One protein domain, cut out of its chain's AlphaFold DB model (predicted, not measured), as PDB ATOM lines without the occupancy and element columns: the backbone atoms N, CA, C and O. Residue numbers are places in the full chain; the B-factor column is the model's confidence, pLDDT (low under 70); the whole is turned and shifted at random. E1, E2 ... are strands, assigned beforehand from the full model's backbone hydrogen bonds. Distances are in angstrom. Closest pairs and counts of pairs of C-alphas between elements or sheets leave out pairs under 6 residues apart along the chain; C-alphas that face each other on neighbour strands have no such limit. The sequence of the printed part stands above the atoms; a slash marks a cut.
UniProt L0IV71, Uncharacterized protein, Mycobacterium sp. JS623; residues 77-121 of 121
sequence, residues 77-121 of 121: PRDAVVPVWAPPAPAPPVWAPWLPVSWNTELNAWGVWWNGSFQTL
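This is residues 77 to 121 of the 121 residues of an uncharacterized protein of Mycobacterium sp. JS623 (UniProt L0IV71). Little regular structure is here: a small, twisted sheet of three short strands, with a long unnamed stretch, residues 77 to 100, swinging in a wide arc round it. The printed part has 45 residues, 14 in named strands, with no named helix: all strand, E1, E2, E3 in chain and sheet order, antiparallel. It is compact, radius of gyration of the C-alphas 10.0 A, spanning 28 by 20 by 15 A.

Find C-alpha 109 at (151.411, 89.489, 182.562); E2 runs 15.2 A from there to residue 114. E1 is residues 101 to 104; E3, residues 117 to 120, ends at (145.011, 88.954, 182.798).

The strands form a meander, each the antiparallel neighbour of the one before. In hairpin E1 and E2, look at N 102 and O 111, 2.8 A apart; in hairpin E2 and E3, at N 112 and O 119, 2.9 A. The sheet is only just strongly twisted, its C-alphas up to 4.3 A off the best plane.

The farthest C-alphas, Val 84 and Asn 115, are 28.6 A apart. Both links are tight, and the printed part has no cut. Residues 77 to 83 have pLDDT under 70.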
ATOM      1  N   PRO A  77     153.498  83.342 195.732       45.78
ATOM      2  CA  PRO A  77     152.937  83.724 194.427       45.78
ATOM      3  C   PRO A  77     152.100  85.021 194.451       45.78
ATOM      4  O   PRO A  77     151.839  85.609 193.407       45.78
ATOM      5  N   ARG A  78     151.676  85.473 195.641       44.22
ATOM      6  CA  ARG A  78     150.991  86.755 195.869       44.22
ATOM      7  C   ARG A  78     151.939  87.941 196.060       44.22
ATOM      8  O   ARG A  78     151.525  89.070 195.834       44.22
ATOM      9  N   ASP A  79     153.180  87.677 196.443       49.41
ATOM     10  CA  ASP A  79     154.241  88.658 196.668       49.41
ATOM     11  C   ASP A  79     155.205  88.739 195.468       49.41
ATOM     12  O   ASP A  79     156.284  89.316 195.586       49.41
ATOM     13  N   ALA A  80     154.853  88.111 194.335       55.38
ATOM     14  CA  ALA A  80     155.705  87.944 193.162       55.38
ATOM     15  C   ALA A  80     156.506  89.218 192.853       55.38
ATOM     16  O   ALA A  80     155.934  90.281 192.596       55.38
ATOM     17  N   VAL A  81     157.840  89.102 192.885       64.19
ATOM     18  CA  VAL A  81     158.728  90.212 192.530       64.19
ATOM     19  C   VAL A  81     158.396  90.622 191.107       64.19
ATOM     20  O   VAL A  81     158.557  89.840 190.168       64.19
ATOM     21  N   VAL A  82     157.932  91.857 190.950       67.75
ATOM     22  CA  VAL A  82     157.771  92.475 189.641       67.75
ATOM     23  C   VAL A  82     159.184  92.681 189.086       67.75
ATOM     24  O   VAL A  82     159.970  93.416 189.690       67.75
ATOM     25  N   PRO A  83     159.564  92.019 187.983       66.75
ATOM     26  CA  PRO A  83     160.889  92.204 187.426       66.75
ATOM     27  C   PRO A  83     161.040  93.637 186.910       66.75
ATOM     28  O   PRO A  83     160.082  94.240 186.439       66.75
ATOM     29  N   VAL A  84     162.267  94.163 186.931       71.50
ATOM     30  CA  VAL A  84     162.571  95.541 186.491       71.50
ATOM     31  C   VAL A  84     162.127  95.838 185.052       71.50
ATOM     32  O   VAL A  84     161.891  96.985 184.694       71.50
ATOM     33  N   TRP A  85     162.018  94.798 184.222       72.38
ATOM     34  CA  TRP A  85     161.592  94.895 182.830       72.38
ATOM     35  C   TRP A  85     160.076  94.770 182.640       72.38
ATOM     36  O   TRP A  85     159.608  94.951 181.515       72.38
ATOM     37  N   ALA A  86     159.309  94.431 183.683       74.94
ATOM     38  CA  ALA A  86     157.861  94.336 183.558       74.94
ATOM     39  C   ALA A  86     157.289  95.692 183.118       74.94
ATOM     40  O   ALA A  86     157.745  96.740 183.586       74.94
ATOM     41  N   PRO A  87     156.278  95.695 182.232       81.25
ATOM     42  CA  PRO A  87     155.573  96.921 181.900       81.25
ATOM     43  C   PRO A  87     154.964  97.545 183.169       81.25
ATOM     44  O   PRO A  87     154.710  96.823 184.135       81.25
ATOM     45  N   PRO A  88     154.683  98.857 183.191       83.88
ATOM     46  CA  PRO A  88     153.991  99.487 184.313       83.88
ATOM     47  C   PRO A  88     152.654  98.802 184.624       83.88
ATOM     48  O   PRO A  88     151.958  98.353 183.711       83.88
ATOM     49  N   ALA A  89     152.286  98.746 185.906       83.06
ATOM     50  CA  ALA A  89     151.022  98.150 186.324       83.06
ATOM     51  C   ALA A  89     149.826  98.925 185.735       83.06
ATOM     52  O   ALA A  89     149.768 100.152 185.881       83.06
ATOM     53  N   PRO A  90     148.861  98.246 185.085       83.00
ATOM     54  CA  PRO A  90     147.638  98.877 184.613       83.00
ATOM     55  C   PRO A  90     146.712  99.227 185.786       83.00
ATOM     56  O   PRO A  90     146.866  98.737 186.906       83.00
ATOM     57  N   ALA A  91     145.709 100.064 185.516       84.25
ATOM     58  CA  ALA A  91     144.657 100.335 186.487       84.25
ATOM     59  C   ALA A  91     143.856  99.053 186.804       84.25
ATOM     60  O   ALA A  91     143.677  98.209 185.919       84.25
ATOM     61  N   PRO A  92     143.327  98.913 188.034       80.62
ATOM     62  CA  PRO A  92     142.420  97.823 188.369       80.62
ATOM     63  C   PRO A  92     141.208  97.765 187.426       80.62
ATOM     64  O   PRO A  92     140.738  98.805 186.948       80.62
ATOM     65  N   PRO A  93     140.653  96.569 187.171       83.25
ATOM     66  CA  PRO A  93     139.494  96.425 186.306       83.25
ATOM     67  C   PRO A  93     138.262  97.119 186.896       83.25
ATOM     68  O   PRO A  93     137.992  97.036 188.092       83.25
ATOM     69  N   VAL A  94     137.446  97.732 186.034       90.81
ATOM     70  CA  VAL A  94     136.262  98.521 186.440       90.81
ATOM     71  C   VAL A  94     135.229  97.700 187.225       90.81
ATOM     72  O   VAL A  94     134.525  98.239 188.072       90.81
ATOM     73  N   TRP A  95     135.136  96.392 186.967       87.31
ATOM     74  CA  TRP A  95     134.208  95.492 187.662       87.31
ATOM     75  C   TRP A  95     134.694  95.072 189.057       87.31
ATOM     76  O   TRP A  95     133.891  94.597 189.858       87.31
ATOM     77  N   ALA A  96     135.983  95.248 189.353       81.44
ATOM     78  CA  ALA A  96     136.567  94.972 190.660       81.44
ATOM     79  C   ALA A  96     137.725  95.933 190.977       81.44
ATOM     80  O   ALA A  96     138.879  95.511 191.097       81.44
ATOM     81  N   PRO A  97     137.423  97.230 191.166       81.75
ATOM     82  CA  PRO A  97     138.431  98.253 191.432       81.75
ATOM     83  C   PRO A  97     139.150  98.066 192.776       81.75
ATOM     84  O   PRO A  97     140.173  98.697 193.016       81.75
ATOM     85  N   TRP A  98     138.613  97.220 193.659       81.31
ATOM     86  CA  TRP A  98     139.181  96.901 194.971       81.31
ATOM     87  C   TRP A  98     140.159  95.718 194.951       81.31
ATOM     88  O   TRP A  98     140.761  95.422 195.982       81.31
ATOM     89  N   LEU A  99     140.283  94.992 193.833       78.62
ATOM     90  CA  LEU A  99     141.212  93.867 193.751       78.62
ATOM     91  C   LEU A  99     142.640  94.359 193.486       78.62
ATOM     92  O   LEU A  99     142.838  95.230 192.637       78.62
ATOM     93  N   PRO A 100     143.645  93.778 194.162       78.94
ATOM     94  CA  PRO A 100     145.035  94.115 193.908       78.94
ATOM     95  C   PRO A 100     145.458  93.616 192.524       78.94
ATOM     96  O   PRO A 100     145.283  92.442 192.188       78.94
ATOM     97  N   VAL A 101     146.044  94.516 191.738       81.81
ATOM     98  CA  VAL A 101     146.730  94.173 190.491       81.81
ATOM     99  C   VAL A 101     148.094  93.590 190.850       81.81
ATOM    100  O   VAL A 101     148.850  94.181 191.618       81.81
ATOM    101  N   SER A 102     148.391  92.413 190.313       82.00
ATOM    102  CA  SER A 102     149.594  91.635 190.616       82.00
ATOM    103  C   SER A 102     150.272  91.176 189.330       82.00
ATOM    104  O   SER A 102     149.607  90.941 188.317       82.00
ATOM    105  N   TRP A 103     151.600  91.086 189.359       80.69
ATOM    106  CA  TRP A 103     152.388  90.541 188.259       80.69
ATOM    107  C   TRP A 103     152.454  89.019 188.380       80.69
ATOM    108  O   TRP A 103     152.798  88.496 189.438       80.69
ATOM    109  N   ASN A 104     152.155  88.307 187.298       79.00
ATOM    110  CA  ASN A 104     152.344  86.867 187.210       79.00
ATOM    111  C   ASN A 104     153.586  86.577 186.361       79.00
ATOM    112  O   ASN A 104     153.596  86.833 185.157       79.00
ATOM    113  N   THR A 105     154.628  86.036 186.989       74.06
ATOM    114  CA  THR A 105     155.906  85.699 186.343       74.06
ATOM    115  C   THR A 105     155.821  84.479 185.427       74.06
ATOM    116  O   THR A 105     156.585  84.388 184.473       74.06
ATOM    117  N   GLU A 106     154.890  83.554 185.671       77.38
ATOM    118  CA  GLU A 106     154.679  82.382 184.812       77.38
ATOM    119  C   GLU A 106     154.035  82.790 183.483       77.38
ATOM    120  O   GLU A 106     154.403  82.289 182.420       77.38
ATOM    121  N   LEU A 107     153.097  83.738 183.542       80.69
ATOM    122  CA  LEU A 107     152.381  84.264 182.378       80.69
ATOM    123  C   LEU A 107     153.042  85.509 181.769       80.69
ATOM    124  O   LEU A 107     152.678  85.906 180.666       80.69
ATOM    125  N   ASN A 108     154.000  86.117 182.473       83.12
ATOM    126  CA  ASN A 108     154.607  87.411 182.152       83.12
ATOM    127  C   ASN A 108     153.559  88.500 181.866       83.12
ATOM    128  O   ASN A 108     153.643  89.214 180.864       83.12
ATOM    129  N   ALA A 109     152.554  88.598 182.740       84.62
ATOM    130  CA  ALA A 109     151.411  89.489 182.562       84.62
ATOM    131  C   ALA A 109     150.904  90.076 183.886       84.62
ATOM    132  O   ALA A 109     151.014  89.459 184.948       84.62
ATOM    133  N   TRP A 110     150.283  91.254 183.800       84.31
ATOM    134  CA  TRP A 110     149.508  91.838 184.891       84.31
ATOM    135  C   TRP A 110     148.124  91.205 184.976       84.31
ATOM    136  O   TRP A 110     147.546  90.805 183.965       84.31
ATOM    137  N   GLY A 111     147.575  91.138 186.183       87.44
ATOM    138  CA  GLY A 111     146.246  90.588 186.389       87.44
ATOM    139  C   GLY A 111     145.737  90.688 187.816       87.44
ATOM    140  O   GLY A 111     146.426  91.167 188.719       87.44
ATOM    141  N   VAL A 112     144.513  90.212 188.018       83.19
ATOM    142  CA  VAL A 112     143.875  90.109 189.336       83.19
ATOM    143  C   VAL A 112     143.527  88.659 189.649       83.19
ATOM    144  O   VAL A 112     143.135  87.888 188.772       83.19
ATOM    145  N   TRP A 113     143.632  88.286 190.921       83.12
ATOM    146  CA  TRP A 113     143.150  86.996 191.403       83.12
ATOM    147  C   TRP A 113     141.663  87.080 191.740       83.12
ATOM    148  O   TRP A 113     141.252  87.842 192.615       83.12
ATOM    149  N   TRP A 114     140.855  86.269 191.061       80.50
ATOM    150  CA  TRP A 114     139.406  86.237 191.230       80.50
ATOM    151  C   TRP A 114     138.882  84.806 191.142       80.50
ATOM    152  O   TRP A 114     139.217  84.072 190.213       80.50
ATOM    153  N   ASN A 115     138.063  84.393 192.115       86.25
ATOM    154  CA  ASN A 115     137.472  83.048 192.185       86.25
ATOM    155  C   ASN A 115     138.492  81.905 192.000       86.25
ATOM    156  O   ASN A 115     138.239  80.930 191.300       86.25
ATOM    157  N   GLY A 116     139.675  82.043 192.608       81.81
ATOM    158  CA  GLY A 116     140.738  81.034 192.535       81.81
ATOM    159  C   GLY A 116     141.472  80.962 191.192       81.81
ATOM    160  O   GLY A 116     142.263  80.046 191.000       81.81
ATOM    161  N   SER A 117     141.237  81.905 190.278       81.81
ATOM    162  CA  SER A 117     141.902  81.981 188.971       81.81
ATOM    163  C   SER A 117     142.558  83.345 188.761       81.81
ATOM    164  O   SER A 117     142.093  84.354 189.297       81.81
ATOM    165  N   PHE A 118     143.620  83.386 187.957       83.19
ATOM    166  CA  PHE A 118     144.266  84.631 187.546       83.19
ATOM    167  C   PHE A 118     143.616  85.170 186.269       83.19
ATOM    168  O   PHE A 118     143.497  84.445 185.281       83.19
ATOM    169  N   GLN A 119     143.189  86.431 186.294       87.50
ATOM    170  CA  GLN A 119     142.584  87.125 185.157       87.50
ATOM    171  C   GLN A 119     143.561  88.183 184.647       87.50
ATOM    172  O   GLN A 119     143.854  89.135 185.370       87.50
ATOM    173  N   THR A 120     144.073  88.012 183.429       90.44
ATOM    174  CA  THR A 120     145.011  88.954 182.798       90.44
ATOM    175  C   THR A 120     144.322  90.267 182.423       90.44
ATOM    176  O   THR A 120     143.168  90.241 181.987       90.44
ATOM    177  N   LEU A 121     145.038  91.385 182.561       85.00
ATOM    178  CA  LEU A 121     144.589  92.739 182.206       85.00
ATOM    179  C   LEU A 121     145.263  93.260 180.935       85.00
ATOM    180  O   LEU A 121     146.448  92.922 180.719       85.00
TER     181      LEU A 121